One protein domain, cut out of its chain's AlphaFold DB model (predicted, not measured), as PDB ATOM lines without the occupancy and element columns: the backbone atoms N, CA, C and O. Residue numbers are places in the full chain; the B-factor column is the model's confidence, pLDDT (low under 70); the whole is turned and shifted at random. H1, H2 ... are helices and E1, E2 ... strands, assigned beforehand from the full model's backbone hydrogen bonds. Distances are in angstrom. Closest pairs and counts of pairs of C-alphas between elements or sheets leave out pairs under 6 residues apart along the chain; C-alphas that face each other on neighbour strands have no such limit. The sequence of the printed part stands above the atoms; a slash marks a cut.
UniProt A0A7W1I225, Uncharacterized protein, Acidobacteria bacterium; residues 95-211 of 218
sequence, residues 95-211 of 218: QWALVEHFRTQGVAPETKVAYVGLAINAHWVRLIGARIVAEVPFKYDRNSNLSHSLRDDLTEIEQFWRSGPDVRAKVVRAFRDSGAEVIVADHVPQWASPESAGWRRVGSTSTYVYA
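Overview. This is residues 95 to 211 of the 218 residues of an uncharacterized protein of Acidobacteria bacterium (UniProt A0A7W1I225). A twisted sheet of five strands, E2, E1, E5, E7 and E6, makes a wall with H4 over one face, while H1 and the short H2 make a pair away from H4. A two-stranded hairpin arm, E3 and E4, reaches away from the sheet and makes much of the length, and H3 leads from the arm to H4. The 117 printed residues hold four named helices and seven named strands, in the order H1 E1 H2 E2 E3 E4 H3 H4 E5 E6 E7. The class is mixed, helices and strands, and the large sheet, E2 E1 E5 E7 E6, is mixed too. The whole is compact, with a radius of gyration of the C-alphas of 14.8 A and spans of 48 by 32 by 29 A.

Arrangement. H1, residues 95 to 104, touches H2, residues 123 to 127; their closest C-alphas, of Gln 95 and Trp 124, are 4.8 A apart. E1, residues 112 to 116, H2 and E2, residues 131 to 136, form a strand-helix-strand unit, two parallel neighbour strands with a helix between, and its crossover is right-handed. N 113 and O 131 are 2.8 A apart. H2 only grazes the sheet, with residues 125 to 126. E2 runs on into E3, residues 139 to 142, at 60 degrees. E3 and E4, residues 150 to 153, are an antiparallel hairpin, with N 151 and O 141 at 2.8 A. H3, residues 155 to 162, only grazes the sheet and touches H4, residues 165 to 177, only at the corner, and only just, with 3 pairs of C-alphas within 8 A. H4 is on the sheet at a height of 9.7 A, over E1 and along the strands, at 25 degrees on the local plane; the C-alphas of Ala 114 and Phe 175 are the closest of E1 and H4, 6.1 A apart. E5, residues 182 to 185, is parallel to E1, with N 116 and O 184 at 2.8 A. E7, residues 208 to 210, is antiparallel to E5, with N 210 and O 183 at 2.8 A. E6, residues 199 to 201, forms a hairpin with E7, with N 200 and O 209 at 2.8 A. In H1, H2, H3 and H4 every O i to N i+4 pair is within hydrogen-bond range.

Along the chain. H1 begins at C-alpha 95, (314.717, 263.981, 315.187), and is 14.4 A long. E1 measures 13.8 A and E2 15.0 A. H4 measures 18.1 A and ends at C-alpha 177, (338.680, 272.782, 307.103). E7 ends at C-alpha 210, (332.220, 265.861, 318.383).

Size, cuts and confidence. The two C-alphas farthest apart, of Gly 106 and Leu 146, are 48.8 A apart. The printed part has no cut. The link from E5 to E6 is long, with 13 residues. The mean pLDDT of the printed part is 87.0; residues 146 to 149 and residue 196 are under 70.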
ATOM      1  N   GLN A  95     314.445 262.744 315.917       87.88
ATOM      2  CA  GLN A  95     314.717 263.981 315.187       87.88
ATOM      3  C   GLN A  95     314.337 265.205 316.022       87.88
ATOM      4  O   GLN A  95     315.093 266.171 316.072       87.88
ATOM      5  N   TRP A  96     313.201 265.154 316.720       87.06
ATOM      6  CA  TRP A  96     312.770 266.235 317.606       87.06
ATOM      7  C   TRP A  96     313.651 266.351 318.856       87.06
ATOM      8  O   TRP A  96     314.037 267.453 319.236       87.06
ATOM      9  N   ALA A  97     314.051 265.224 319.450       86.50
ATOM     10  CA  ALA A  97     314.974 265.215 320.585       86.50
ATOM     11  C   ALA A  97     316.331 265.854 320.230       86.50
ATOM     12  O   ALA A  97     316.895 266.600 321.031       86.50
ATOM     13  N   LEU A  98     316.837 265.608 319.014       88.75
ATOM     14  CA  LEU A  98     318.044 266.261 318.499       88.75
ATOM     15  C   LEU A  98     317.829 267.767 318.288       88.75
ATOM     16  O   LEU A  98     318.680 268.555 318.690       88.75
ATOM     17  N   VAL A  99     316.690 268.183 317.721       90.12
ATOM     18  CA  VAL A  99     316.328 269.608 317.578       90.12
ATOM     19  C   VAL A  99     316.369 270.320 318.929       90.12
ATOM     20  O   VAL A  99     317.017 271.359 319.050       90.12
ATOM     21  N   GLU A 100     315.714 269.757 319.943       88.38
ATOM     22  CA  GLU A 100     315.656 270.347 321.281       88.38
ATOM     23  C   GLU A 100     317.048 270.417 321.923       88.38
ATOM     24  O   GLU A 100     317.445 271.445 322.476       88.38
ATOM     25  N   HIS A 101     317.849 269.359 321.772       86.94
ATOM     26  CA  HIS A 101     319.227 269.346 322.255       86.94
ATOM     27  C   HIS A 101     320.084 270.451 321.623       86.94
ATOM     28  O   HIS A 101     320.780 271.178 322.327       86.94
ATOM     29  N   PHE A 102     320.035 270.614 320.302       88.62
ATOM     30  CA  PHE A 102     320.858 271.620 319.632       88.62
ATOM     31  C   PHE A 102     320.353 273.046 319.873       88.62
ATOM     32  O   PHE A 102     321.164 273.959 320.031       88.62
ATOM     33  N   ARG A 103     319.036 273.249 319.999       87.31
ATOM     34  CA  ARG A 103     318.469 274.554 320.376       87.31
ATOM     35  C   ARG A 103     318.864 274.966 321.788       87.31
ATOM     36  O   ARG A 103     319.289 276.099 321.986       87.31
ATOM     37  N   THR A 104     318.787 274.052 322.756       86.06
ATOM     38  CA  THR A 104     319.206 274.325 324.144       86.06
ATOM     39  C   THR A 104     320.710 274.591 324.262       86.06
ATOM     40  O   THR A 104     321.128 275.351 325.133       86.06
ATOM     41  N   GLN A 105     321.524 274.050 323.349       84.25
ATOM     42  CA  GLN A 105     322.950 274.381 323.229       84.25
ATOM     43  C   GLN A 105     323.237 275.679 322.458       84.25
ATOM     44  O   GLN A 105     324.396 276.073 322.343       84.25
ATOM     45  N   GLY A 106     322.209 276.370 321.960       83.62
ATOM     46  CA  GLY A 106     322.358 277.642 321.256       83.62
ATOM     47  C   GLY A 106     322.913 277.509 319.839       83.62
ATOM     48  O   GLY A 106     323.512 278.461 319.343       83.62
ATOM     49  N   VAL A 107     322.732 276.355 319.185       85.81
ATOM     50  CA  VAL A 107     323.060 276.205 317.762       85.81
ATOM     51  C   VAL A 107     322.203 277.172 316.953       85.81
ATOM     52  O   VAL A 107     320.972 277.135 317.020       85.81
ATOM     53  N   ALA A 108     322.864 278.051 316.208       84.81
ATOM     54  CA  ALA A 108     322.193 279.042 315.392       84.81
ATOM     55  C   ALA A 108     321.640 278.407 314.103       84.81
ATOM     56  O   ALA A 108     322.177 277.413 313.600       84.81
ATOM     57  N   PRO A 109     320.591 278.999 313.510       88.06
ATOM     58  CA  PRO A 109     320.286 278.761 312.108       88.06
ATOM     59  C   PRO A 109     321.532 279.016 311.249       88.06
ATOM     60  O   PRO A 109     322.347 279.872 311.582       88.06
ATOM     61  N   GLU A 110     321.668 278.286 310.145       91.12
ATOM     62  CA  GLU A 110     322.812 278.318 309.221       91.12
ATOM     63  C   GLU A 110     324.120 277.700 309.749       91.12
ATOM     64  O   GLU A 110     325.104 277.648 309.006       91.12
ATOM     65  N   THR A 111     324.135 277.141 310.968       91.94
ATOM     66  CA  THR A 111     325.292 276.386 311.471       91.94
ATOM     67  C   THR A 111     325.669 275.256 310.513       91.94
ATOM     68  O   THR A 111     324.832 274.472 310.052       91.94
ATOM     69  N   LYS A 112     326.969 275.157 310.237       94.12
ATOM     70  CA  LYS A 112     327.541 274.147 309.351       94.12
ATOM     71  C   LYS A 112     327.839 272.862 310.115       94.12
ATOM     72  O   LYS A 112     328.607 272.858 311.077       94.12
ATOM     73  N   VAL A 113     327.256 271.760 309.669       94.12
ATOM     74  CA  VAL A 113     327.351 270.443 310.302       94.12
ATOM     75  C   VAL A 113     328.123 269.491 309.392       94.12
ATOM     76  O   VAL A 113     327.856 269.422 308.196       94.12
ATOM     77  N   ALA A 114     329.066 268.734 309.947       95.00
ATOM     78  CA  ALA A 114     329.606 267.551 309.284       95.00
ATOM     79  C   ALA A 114     328.977 266.282 309.859       95.00
ATOM     80  O   ALA A 114     328.654 266.236 311.049       95.00
ATOM     81  N   TYR A 115     328.808 265.261 309.024       94.12
ATOM     82  CA  TYR A 115     328.056 264.064 309.383       94.12
ATOM     83  C   TYR A 115     328.864 262.778 309.183       94.12
ATOM     84  O   TYR A 115     329.463 262.555 308.137       94.12
ATOM     85  N   VAL A 116     328.871 261.897 310.176       93.31
ATOM     86  CA  VAL A 116     329.426 260.543 310.078       93.31
ATOM     87  C   VAL A 116     328.264 259.572 310.208       93.31
ATOM     88  O   VAL A 116     327.776 259.350 311.313       93.31
ATOM     89  N   GLY A 117     327.802 259.020 309.088       89.88
ATOM     90  CA  GLY A 117     326.650 258.126 309.088       89.88
ATOM     91  C   GLY A 117     325.640 258.440 307.990       89.88
ATOM     92  O   GLY A 117     326.006 258.882 306.903       89.88
ATOM     93  N   LEU A 118     324.356 258.227 308.269       87.69
ATOM     94  CA  LEU A 118     323.267 258.372 307.301       87.69
ATOM     95  C   LEU A 118     322.712 259.806 307.266       87.69
ATOM     96  O   LEU A 118     321.608 260.083 307.738       87.69
ATOM     97  N   ALA A 119     323.449 260.722 306.633       87.81
ATOM     98  CA  ALA A 119     323.073 262.138 306.519       87.81
ATOM     99  C   ALA A 119     321.684 262.368 305.889       87.81
ATOM    100  O   ALA A 119     320.982 263.320 306.239       87.81
ATOM    101  N   ILE A 120     321.235 261.469 305.005       83.81
ATOM    102  CA  ILE A 120     319.891 261.515 304.403       83.81
ATOM    103  C   ILE A 120     318.763 261.452 305.447       83.81
ATOM    104  O   ILE A 120     317.704 262.048 305.238       83.81
ATOM    105  N   ASN A 121     319.017 260.803 306.586       84.44
ATOM    106  CA  ASN A 121     318.074 260.655 307.693       84.44
ATOM    107  C   ASN A 121     318.210 261.773 308.742       84.44
ATOM    108  O   ASN A 121     317.478 261.780 309.735       84.44
ATOM    109  N   ALA A 122     319.106 262.745 308.547       89.69
ATOM    110  CA  ALA A 122     319.339 263.851 309.474       89.69
ATOM    111  C   ALA A 122     318.308 264.987 309.302       89.69
ATOM    112  O   ALA A 122     318.648 266.150 309.078       89.69
ATOM    113  N   HIS A 123     317.014 264.665 309.402       90.62
ATOM    114  CA  HIS A 123     315.921 265.636 309.257       90.62
ATOM    115  C   HIS A 123     316.006 266.786 310.269       90.62
ATOM    116  O   HIS A 123     315.667 267.922 309.931       90.62
ATOM    117  N   TRP A 124     316.507 266.512 311.476       91.69
ATOM    118  CA  TRP A 124     316.730 267.502 312.528       91.69
ATOM    119  C   TRP A 124     317.584 268.687 312.060       91.69
ATOM    120  O   TRP A 124     317.290 269.815 312.446       91.69
ATOM    121  N   VAL A 125     318.568 268.464 311.176       93.19
ATOM    122  CA  VAL A 125     319.439 269.523 310.633       93.19
ATOM    123  C   VAL A 125     318.597 270.577 309.917       93.19
ATOM    124  O   VAL A 125     318.757 271.772 310.153       93.19
ATOM    125  N   ARG A 126     317.628 270.133 309.107       91.38
ATOM    126  CA  ARG A 126     316.700 271.029 308.402       91.38
ATOM    127  C   ARG A 126     315.745 271.728 309.369       91.38
ATOM    128  O   ARG A 126     315.444 272.899 309.177       91.38
ATOM    129  N   LEU A 127     315.293 271.037 310.418       92.94
ATOM    130  CA  LEU A 127     314.370 271.591 311.420       92.94
ATOM    131  C   LEU A 127     314.995 272.690 312.295       92.94
ATOM    132  O   LEU A 127     314.274 273.565 312.781       92.94
ATOM    133  N   ILE A 128     316.316 272.670 312.496       92.25
ATOM    134  CA  ILE A 128     317.048 273.771 313.146       92.25
ATOM    135  C   ILE A 128     317.578 274.818 312.154       92.25
ATOM    136  O   ILE A 128     318.184 275.796 312.574       92.25
ATOM    137  N   GLY A 129     317.359 274.632 310.848       92.12
ATOM    138  CA  GLY A 129     317.877 275.524 309.808       92.12
ATOM    139  C   GLY A 129     319.394 275.441 309.607       92.12
ATOM    140  O   GLY A 129     319.977 276.364 309.052       92.12
ATOM    141  N   ALA A 130     320.045 274.372 310.063       94.19
ATOM    142  CA  ALA A 130     321.465 274.119 309.841       94.19
ATOM    143  C   ALA A 130     321.709 273.506 308.449       94.19
ATOM    144  O   ALA A 130     320.774 273.113 307.742       94.19
ATOM    145  N   ARG A 131     322.979 273.405 308.040       94.62
ATOM    146  CA  ARG A 131     323.373 272.833 306.742       94.62
ATOM    147  C   ARG A 131     324.461 271.788 306.897       94.62
ATOM    148  O   ARG A 131     325.451 272.028 307.579       94.62
ATOM    149  N   ILE A 132     324.307 270.655 306.217       94.94
ATOM    150  CA  ILE A 132     325.372 269.653 306.124       94.94
ATOM    151  C   ILE A 132     326.385 270.132 305.081       94.94
ATOM    152  O   ILE A 132     326.005 270.391 303.941       94.94
ATOM    153  N   VAL A 133     327.649 270.283 305.478       95.69
ATOM    154  CA  VAL A 133     328.738 270.763 304.603       95.69
ATOM    155  C   VAL A 133     329.725 269.673 304.211       95.69
ATOM    156  O   VAL A 133     330.437 269.821 303.224       95.69
ATOM    157  N   ALA A 134     329.775 268.584 304.976       95.00
ATOM    158  CA  ALA A 134     330.636 267.446 304.707       95.00
ATOM    159  C   ALA A 134     330.041 266.180 305.324       95.00
ATOM    160  O   ALA A 134     329.360 266.241 306.350       95.00
ATOM    161  N   GLU A 135     330.332 265.030 304.731       94.75
ATOM    162  CA  GLU A 135     329.924 263.736 305.264       94.75
ATOM    163  C   GLU A 135     330.998 262.670 305.035       94.75
ATOM    164  O   GLU A 135     331.791 262.774 304.097       94.75
ATOM    165  N   VAL A 136     331.028 261.646 305.891       93.62
ATOM    166  CA  VAL A 136     331.624 260.361 305.500       93.62
ATOM    167  C   VAL A 136     330.650 259.713 304.518       93.62
ATOM    168  O   VAL A 136     329.491 259.526 304.899       93.62
ATOM    169  N   PRO A 137     331.081 259.390 303.287       86.38
ATOM    170  CA  PRO A 137     330.180 258.892 302.266       86.38
ATOM    171  C   PRO A 137     329.445 257.641 302.725       86.38
ATOM    172  O   PRO A 137     330.031 256.664 303.194       86.38
ATOM    173  N   PHE A 138     328.136 257.670 302.534       84.44
ATOM    174  CA  PHE A 138     327.298 256.497 302.638       84.44
ATOM    175  C   PHE A 138     326.947 256.030 301.224       84.44
ATOM    176  O   PHE A 138     326.550 256.833 300.375       84.44
ATOM    177  N   LYS A 139     327.109 254.735 300.957       83.38
ATOM    178  CA  LYS A 139     326.858 254.157 299.636       83.38
ATOM    179  C   LYS A 139     325.681 253.198 299.697       83.38
ATOM    180  O   LYS A 139     325.453 252.512 300.688       83.38
ATOM    181  N   TYR A 140     324.939 253.152 298.601       80.56
ATOM    182  CA  TYR A 140     323.959 252.106 298.370       80.56
ATOM    183  C   TYR A 140     324.571 251.079 297.424       80.56
ATOM    184  O   TYR A 140     325.003 251.427 296.325       80.56
ATOM    185  N   ASP A 141     324.582 249.824 297.847       79.19
ATOM    186  CA  ASP A 141     324.961 248.689 297.013       79.19
ATOM    187  C   ASP A 141     323.695 248.004 296.472       79.19
ATOM    188  O   ASP A 141     322.622 248.083 297.072       79.19
ATOM    189  N   ARG A 142     323.778 247.341 295.319       75.38
ATOM    190  CA  ARG A 142     322.623 246.666 294.713       75.38
ATOM    191  C   ARG A 142     322.622 245.205 295.136       75.38
ATOM    192  O   ARG A 142     323.564 244.473 294.850       75.38
ATOM    193  N   ASN A 143     321.541 244.739 295.759       72.31
ATOM    194  CA  ASN A 143     321.396 243.308 296.003       72.31
ATOM    195  C   ASN A 143     321.280 242.550 294.676       72.31
ATOM    196  O   ASN A 143     320.612 242.983 293.736       72.31
ATOM    197  N   SER A 144     321.859 241.352 294.649       74.62
ATOM    198  CA  SER A 144     321.722 240.376 293.562       74.62
ATOM    199  C   SER A 144     320.387 239.615 293.592       74.62
ATOM    200  O   SER A 144     320.225 238.611 292.902       74.62
ATOM    201  N   ASN A 145     319.424 240.065 294.402       72.81
ATOM    202  CA  ASN A 145     318.100 239.460 294.484       72.81
ATOM    203  C   ASN A 145     317.225 239.855 293.282       72.81
ATOM    204  O   ASN A 145     317.473 240.849 292.602       72.81
ATOM    205  N   LEU A 146     316.155 239.085 293.057       62.19
ATOM    206  CA  LEU A 146     315.174 239.320 291.987       62.19
ATOM    207  C   LEU A 146     314.567 240.732 291.997       62.19
ATOM    208  O   LEU A 146     314.148 241.222 290.957       62.19
ATOM    209  N   SER A 147     314.494 241.379 293.162       61.28
ATOM    210  CA  SER A 147     313.929 242.723 293.309       61.28
ATOM    211  C   SER A 147     314.940 243.850 293.092       61.28
ATOM    212  O   SER A 147     314.542 245.017 293.143       61.28
ATOM    213  N   HIS A 148     316.220 243.532 292.864       64.75
ATOM    214  CA  HIS A 148     317.296 244.507 292.692       64.75
ATOM    215  C   HIS A 148     317.311 245.589 293.784       64.75
ATOM    216  O   HIS A 148     317.571 246.764 293.510       64.75
ATOM    217  N   SER A 149     316.976 245.210 295.020       68.44
ATOM    218  CA  SER A 149     316.794 246.178 296.100       68.44
ATOM    219  C   SER A 149     318.130 246.788 296.525       68.44
ATOM    220  O   SER A 149     319.158 246.112 296.510       68.44
ATOM    221  N   LEU A 150     318.120 248.056 296.938       73.94
ATOM    222  CA  LEU A 150     319.304 248.685 297.517       73.94
ATOM    223  C   LEU A 150     319.583 248.069 298.892       73.94
ATOM    224  O   LEU A 150     318.658 247.757 299.647       73.94
ATOM    225  N   ARG A 151     320.862 247.862 299.176       79.19
ATOM    226  CA  ARG A 151     321.404 247.481 300.470       79.19
ATOM    227  C   ARG A 151     322.245 248.640 300.976       79.19
ATOM    228  O   ARG A 151     323.034 249.206 300.223       79.19
ATOM    229  N   ASP A 152     322.084 248.941 302.252       82.00
ATOM    230  CA  ASP A 152     322.894 249.947 302.919       82.00
ATOM    231  C   ASP A 152     324.338 249.445 303.036       82.00
ATOM    232  O   ASP A 152     324.583 248.386 303.621       82.00
ATOM    233  N   ASP A 153     325.289 250.183 302.459       85.12
ATOM    234  CA  ASP A 153     326.717 249.911 302.586       85.12
ATOM    235  C   ASP A 153     327.339 250.891 303.589       85.12
ATOM    236  O   ASP A 153     327.647 252.047 303.285       85.12
ATOM    237  N   LEU A 154     327.513 250.400 304.817       85.38
ATOM    238  CA  LEU A 154     328.110 251.137 305.929       85.38
ATOM    239  C   LEU A 154     329.644 251.020 305.963       85.38
ATOM    240  O   LEU A 154     330.254 251.468 306.932       85.38
ATOM    241  N   THR A 155     330.288 250.442 304.940       89.00
ATOM    242  CA  THR A 155     331.726 250.119 304.964       89.00
ATOM    243  C   THR A 155     332.604 251.330 305.282       89.00
ATOM    244  O   THR A 155     333.512 251.214 306.100       89.00
ATOM    245  N   GLU A 156     332.347 252.503 304.698       89.38
ATOM    246  CA  GLU A 156     333.164 253.699 304.967       89.38
ATOM    247  C   GLU A 156     332.970 254.237 306.393       89.38
ATOM    248  O   GLU A 156     333.930 254.646 307.048       89.38
ATOM    249  N   ILE A 157     331.744 254.155 306.918       90.50
ATOM    250  CA  ILE A 157     331.427 254.514 308.305       90.50
ATOM    251  C   ILE A 157     332.120 253.535 309.264       90.50
ATOM    252  O   ILE A 157     332.746 253.950 310.239       90.50
ATOM    253  N   GLU A 158     332.080 252.233 308.972       90.50
ATOM    254  CA  GLU A 158     332.799 251.223 309.753       90.50
ATOM    255  C   GLU A 158     334.315 251.435 309.705       90.50
ATOM    256  O   GLU A 158     334.980 251.343 310.739       90.50
ATOM    257  N   GLN A 159     334.870 251.747 308.533       91.19
ATOM    258  CA  GLN A 159     336.290 252.049 308.368       91.19
ATOM    259  C   GLN A 159     336.697 253.279 309.178       91.19
ATOM    260  O   GLN A 159     337.738 253.241 309.837       91.19
ATOM    261  N   PHE A 160     335.871 254.329 309.211       92.31
ATOM    262  CA  PHE A 160     336.103 255.485 310.076       92.31
ATOM    263  C   PHE A 160     336.233 255.062 311.547       92.31
ATOM    264  O   PHE A 160     337.217 255.411 312.204       92.31
ATOM    265  N   TRP A 161     335.303 254.252 312.060       92.00
ATOM    266  CA  TRP A 161     335.329 253.807 313.457       92.00
ATOM    267  C   TRP A 161     336.470 252.831 313.771       92.00
ATOM    268  O   TRP A 161     337.057 252.922 314.851       92.00
ATOM    269  N   ARG A 162     336.829 251.942 312.834       92.12
ATOM    270  CA  ARG A 162     337.969 251.012 312.971       92.12
ATOM    271  C   ARG A 162     339.323 251.698 312.823       92.12
ATOM    272  O   ARG A 162     340.333 251.134 313.238       92.12
ATOM    273  N   SER A 163     339.363 252.881 312.218       90.69
ATOM    274  CA  SER A 163     340.617 253.587 311.993       90.69
ATOM    275  C   SER A 163     341.274 254.030 313.306       90.69
ATOM    276  O   SER A 163     340.613 254.263 314.324       90.69
ATOM    277  N   GLY A 164     342.604 254.137 313.289       89.25
ATOM    278  CA  GLY A 164     343.370 254.626 314.433       89.25
ATOM    279  C   GLY A 164     343.029 256.082 314.791       89.25
ATOM    280  O   GLY A 164     342.502 256.823 313.953       89.25
ATOM    281  N   PRO A 165     343.355 256.530 316.019       86.94
ATOM    282  CA  PRO A 165     343.059 257.887 316.481       86.94
ATOM    283  C   PRO A 165     343.609 258.975 315.546       86.94
ATOM    284  O   PRO A 165     342.917 259.962 315.306       86.94
ATOM    285  N   ASP A 166     344.779 258.759 314.940       88.94
ATOM    286  CA  ASP A 166     345.394 259.708 314.003       88.94
ATOM    287  C   ASP A 166     344.575 259.900 312.722       88.94
ATOM    288  O   ASP A 166     344.448 261.014 312.213       88.94
ATOM    289  N   VAL A 167     343.992 258.822 312.189       91.00
ATOM    290  CA  VAL A 167     343.162 258.884 310.978       91.00
ATOM    291  C   VAL A 167     341.838 259.575 311.288       91.00
ATOM    292  O   VAL A 167     341.433 260.470 310.548       91.00
ATOM    293  N   ARG A 168     341.208 259.255 312.424       90.69
ATOM    294  CA  ARG A 168     339.999 259.965 312.871       90.69
ATOM    295  C   ARG A 168     340.261 261.453 313.085       90.69
ATOM    296  O   ARG A 168     339.458 262.272 312.650       90.69
ATOM    297  N   ALA A 169     341.401 261.815 313.676       89.69
ATOM    298  CA  ALA A 169     341.799 263.209 313.849       89.69
ATOM    299  C   ALA A 169     341.995 263.933 312.505       89.69
ATOM    300  O   ALA A 169     341.617 265.097 312.380       89.69
ATOM    301  N   LYS A 170     342.525 263.250 311.479       92.50
ATOM    302  CA  LYS A 170     342.612 263.797 310.113       92.50
ATOM    303  C   LYS A 170     341.234 264.045 309.501       92.50
ATOM    304  O   LYS A 170     341.029 265.108 308.930       92.50
ATOM    305  N   VAL A 171     340.289 263.114 309.652       92.88
ATOM    306  CA  VAL A 171     338.909 263.282 309.154       92.88
ATOM    307  C   VAL A 171     338.202 264.431 309.874       92.88
ATOM    308  O   VAL A 171     337.618 265.299 309.233       92.88
ATOM    309  N   VAL A 172     338.324 264.496 311.201       91.75
ATOM    310  CA  VAL A 172     337.817 265.617 312.005       91.75
ATOM    311  C   VAL A 172     338.408 266.943 311.530       91.75
ATOM    312  O   VAL A 172     337.671 267.914 311.373       91.75
ATOM    313  N   ARG A 173     339.721 267.000 311.274       92.81
ATOM    314  CA  ARG A 173     340.372 268.203 310.744       92.81
ATOM    315  C   ARG A 173     339.820 268.571 309.369       92.81
ATOM    316  O   ARG A 173     339.432 269.714 309.187       92.81
ATOM    317  N   ALA A 174     339.673 267.608 308.461       94.56
ATOM    318  CA  ALA A 174     339.090 267.844 307.142       94.56
ATOM    319  C   ALA A 174     337.650 268.391 307.221       94.56
ATOM    320  O   ALA A 174     337.279 269.281 306.454       94.56
ATOM    321  N   PHE A 175     336.846 267.930 308.184       95.06
ATOM    322  CA  PHE A 175     335.528 268.511 308.448       95.06
ATOM    323  C   PHE A 175     335.611 269.964 308.913       95.06
ATOM    324  O   PHE A 175     334.854 270.804 308.424       95.06
ATOM    325  N   ARG A 176     336.544 270.285 309.816       92.62
ATOM    326  CA  ARG A 176     336.779 271.668 310.258       92.62
ATOM    327  C   ARG A 176     337.263 272.561 309.118       92.62
ATOM    328  O   ARG A 176     336.735 273.657 308.966       92.62
ATOM    329  N   ASP A 177     338.166 272.067 308.277       94.38
ATOM    330  CA  ASP A 177     338.680 272.782 307.103       94.38
ATOM    331  C   ASP A 177     337.577 273.032 306.057       94.38
ATOM    332  O   ASP A 177     337.578 274.051 305.372       94.38
ATOM    333  N   SER A 178     336.569 272.154 305.998       93.81
ATOM    334  CA  SER A 178     335.350 272.334 305.189       93.81
ATOM    335  C   SER A 178     334.355 273.339 305.796       93.81
ATOM    336  O   SER A 178     333.279 273.581 305.248       93.81
ATOM    337  N   GLY A 179     334.697 273.935 306.940       92.12
ATOM    338  CA  GLY A 179     333.887 274.923 307.643       92.12
ATOM    339  C   GLY A 179     332.840 274.332 308.581       92.12
ATOM    340  O   GLY A 179     331.931 275.060 308.967       92.12
ATOM    341  N   ALA A 180     332.919 273.047 308.945       93.75
ATOM    342  CA  ALA A 180     331.998 272.467 309.915       93.75
ATOM    343  C   ALA A 180     332.237 273.037 311.324       93.75
ATOM    344  O   ALA A 180     333.342 272.996 311.871       93.75
ATOM    345  N   GLU A 181     331.171 273.527 311.945       91.62
ATOM    346  CA  GLU A 181     331.143 274.030 313.319       91.62
ATOM    347  C   GLU A 181     330.778 272.925 314.317       91.62
ATOM    348  O   GLU A 181     331.295 272.895 315.438       91.62
ATOM    349  N   VAL A 182     329.949 271.976 313.885       91.56
ATOM    350  CA  VAL A 182     329.518 270.820 314.674       91.56
ATOM    351  C   VAL A 182     329.731 269.563 313.850       91.56
ATOM    352  O   VAL A 182     329.447 269.542 312.655       91.56
ATOM    353  N   ILE A 183     330.235 268.502 314.472       93.69
ATOM    354  CA  ILE A 183     330.393 267.202 313.818       93.69
ATOM    355  C   ILE A 183     329.480 266.221 314.546       93.69
ATOM    356  O   ILE A 183     329.549 266.103 315.767       93.69
ATOM    357  N   VAL A 184     328.616 265.531 313.813       93.31
ATOM    358  CA  VAL A 184     327.627 264.600 314.363       93.31
ATOM    359  C   VAL A 184     327.857 263.219 313.782       93.31
ATOM    360  O   VAL A 184     328.203 263.092 312.612       93.31
ATOM    361  N   ALA A 185     327.661 262.190 314.594       93.06
ATOM    362  CA  ALA A 185     327.694 260.811 314.158       93.06
ATOM    363  C   ALA A 185     326.429 260.062 314.568       93.06
ATOM    364  O   ALA A 185     325.985 260.148 315.717       93.06
ATOM    365  N   ASP A 186     325.889 259.290 313.635       89.31
ATOM    366  CA  ASP A 186     324.888 258.262 313.894       89.31
ATOM    367  C   ASP A 186     325.422 256.886 313.460       89.31
ATOM    368  O   ASP A 186     326.587 256.759 313.079       89.31
ATOM    369  N   HIS A 187     324.612 255.831 313.618       85.12
ATOM    370  CA  HIS A 187     324.995 254.454 313.260       85.12
ATOM    371  C   HIS A 187     326.348 254.020 313.851       85.12
ATOM    372  O   HIS A 187     327.099 253.251 313.252       85.12
ATOM    373  N   VAL A 188     326.660 254.519 315.051       88.44
ATOM    374  CA  VAL A 188     327.919 254.226 315.729       88.44
ATOM    375  C   VAL A 188     327.927 252.757 316.158       88.44
ATOM    376  O   VAL A 188     327.026 252.340 316.894       88.44
ATOM    377  N   PRO A 189     328.903 251.947 315.708       86.75
ATOM    378  CA  PRO A 189     328.955 250.539 316.068       86.75
ATOM    379  C   PRO A 189     329.090 250.357 317.582       86.75
ATOM    380  O   PRO A 189     329.849 251.072 318.224       86.75
ATOM    381  N   GLN A 190     328.420 249.355 318.156       84.12
ATOM    382  CA  GLN A 190     328.428 249.121 319.612       84.12
ATOM    383  C   GLN A 190     329.831 248.874 320.194       84.12
ATOM    384  O   GLN A 190     330.074 249.152 321.364       84.12
ATOM    385  N   TRP A 191     330.754 248.352 319.381       86.06
ATOM    386  CA  TRP A 191     332.152 248.128 319.761       86.06
ATOM    387  C   TRP A 191     333.010 249.397 319.679       86.06
ATOM    388  O   TRP A 191     334.098 249.437 320.251       86.06
ATOM    389  N   ALA A 192     332.562 250.424 318.955       81.62
ATOM    390  CA  ALA A 192     333.267 251.689 318.873       81.62
ATOM    391  C   ALA A 192     332.930 252.467 320.144       81.62
ATOM    392  O   ALA A 192     331.806 252.921 320.290       81.62
ATOM    393  N   SER A 193     333.869 252.584 321.086       81.50
ATOM    394  CA  SER A 193     333.706 253.400 322.296       81.50
ATOM    395  C   SER A 193     333.989 254.872 321.962       81.50
ATOM    396  O   SER A 193     335.150 255.277 321.976       81.50
ATOM    397  N   PRO A 194     332.986 255.703 321.624       80.69
ATOM    398  CA  PRO A 194     333.225 257.018 321.021       80.69
ATOM    399  C   PRO A 194     333.595 258.043 322.096       80.69
ATOM    400  O   PRO A 194     334.322 259.003 321.845       80.69
ATOM    401  N   GLU A 195     333.110 257.811 323.314       80.62
ATOM    402  CA  GLU A 195     333.252 258.688 324.474       80.62
ATOM    403  C   GLU A 195     334.713 258.862 324.888       80.62
ATOM    404  O   GLU A 195     335.143 259.974 325.190       80.62
ATOM    405  N   SER A 196     335.519 257.799 324.790       69.31
ATOM    406  CA  SER A 196     336.964 257.865 325.041       69.31
ATOM    407  C   SER A 196     337.724 258.675 323.986       69.31
ATOM    408  O   SER A 196     338.847 259.106 324.231       69.31
ATOM    409  N   ALA A 197     337.113 258.918 322.823       78.75
ATOM    410  CA  ALA A 197     337.672 259.711 321.739       78.75
ATOM    411  C   ALA A 197     337.135 261.154 321.710       78.75
ATOM    412  O   ALA A 197     337.347 261.849 320.720       78.75
ATOM    413  N   GLY A 198     336.447 261.617 322.762       84.00
ATOM    414  CA  GLY A 198     335.941 262.993 322.868       84.00
ATOM    415  C   GLY A 198     334.570 263.231 322.224       84.00
ATOM    416  O   GLY A 198     334.125 264.377 322.135       84.00
ATOM    417  N   TRP A 199     333.881 262.171 321.792       89.50
ATOM    418  CA  TRP A 199     332.491 262.256 321.352       89.50
ATOM    419  C   TRP A 199     331.547 262.267 322.553       89.50
ATOM    420  O   TRP A 199     331.739 261.532 323.515       89.50
ATOM    421  N   ARG A 200     330.485 263.066 322.492       89.44
ATOM    422  CA  ARG A 200     329.464 263.134 323.544       89.44
ATOM    423  C   ARG A 200     328.131 262.647 323.011       89.44
ATOM    424  O   ARG A 200     327.675 263.112 321.972       89.44
ATOM    425  N   ARG A 201     327.508 261.724 323.736       88.62
ATOM    426  CA  ARG A 201     326.174 261.218 323.413       88.62
ATOM    427  C   ARG A 201     325.117 262.307 323.611       88.62
ATOM    428  O   ARG A 201     325.158 263.039 324.602       88.62
ATOM    429  N   VAL A 202     324.163 262.401 322.688       85.94
ATOM    430  CA  VAL A 202     323.052 263.355 322.780       85.94
ATOM    431  C   VAL A 202     321.912 262.743 323.590       85.94
ATOM    432  O   VAL A 202     321.144 261.923 323.085       85.94
ATOM    433  N   GLY A 203     321.794 263.128 324.861       80.00
ATOM    434  CA  GLY A 203     320.741 262.626 325.749       80.00
ATOM    435  C   GLY A 203     320.724 261.092 325.828       80.00
ATOM    436  O   GLY A 203     321.754 260.458 326.053       80.00
ATOM    437  N   SER A 204     319.552 260.487 325.620       75.88
ATOM    438  CA  SER A 204     319.357 259.029 325.585       75.88
ATOM    439  C   SER A 204     319.452 258.414 324.179       75.88
ATOM    440  O   SER A 204     319.171 257.224 324.017       75.88
ATOM    441  N   THR A 205     319.860 259.181 323.163       81.94
ATOM    442  CA  THR A 205     319.845 258.770 321.746       81.94
ATOM    443  C   THR A 205     321.089 257.978 321.331       81.94
ATOM    444  O   THR A 205     322.116 258.017 321.997       81.94
ATOM    445  N   SER A 206     321.052 257.253 320.213       83.56
ATOM    446  CA  SER A 206     322.242 256.604 319.625       83.56
ATOM    447  C   SER A 206     323.147 257.566 318.834       83.56
ATOM    448  O   SER A 206     324.036 257.122 318.110       83.56
ATOM    449  N   THR A 207     322.926 258.877 318.955       88.25
ATOM    450  CA  THR A 207     323.644 259.920 318.220       88.25
ATOM    451  C   THR A 207     324.718 260.561 319.095       88.25
ATOM    452  O   THR A 207     324.511 260.812 320.286       88.25
ATOM    453  N   TYR A 208     325.867 260.850 318.490       91.12
ATOM    454  CA  TYR A 208     327.033 261.429 319.147       91.12
ATOM    455  C   TYR A 208     327.456 262.730 318.466       91.12
ATOM    456  O   TYR A 208     327.294 262.893 317.262       91.12
ATOM    457  N   VAL A 209     328.035 263.650 319.232       91.06
ATOM    458  CA  VAL A 209     328.534 264.941 318.746       91.06
ATOM    459  C   VAL A 209     329.995 265.101 319.136       91.06
ATOM    460  O   VAL A 209     330.375 264.833 320.277       91.06
ATOM    461  N   TYR A 210     330.811 265.556 318.192       83.56
ATOM    462  CA  TYR A 210     332.220 265.861 318.383       83.56
ATOM    463  C   TYR A 210     332.422 267.377 318.360       83.56
ATOM    464  O   TYR A 210     332.298 268.028 317.319       83.56
ATOM    465  N   ALA A 211     332.737 267.907 319.545       70.50
ATOM    466  CA  ALA A 211     332.777 269.324 319.906       70.50
ATOM    467  C   ALA A 211     331.421 270.058 319.767       70.50
ATOM    468  O   ALA A 211     330.900 270.286 318.679       70.50
TER     469      ALA A 211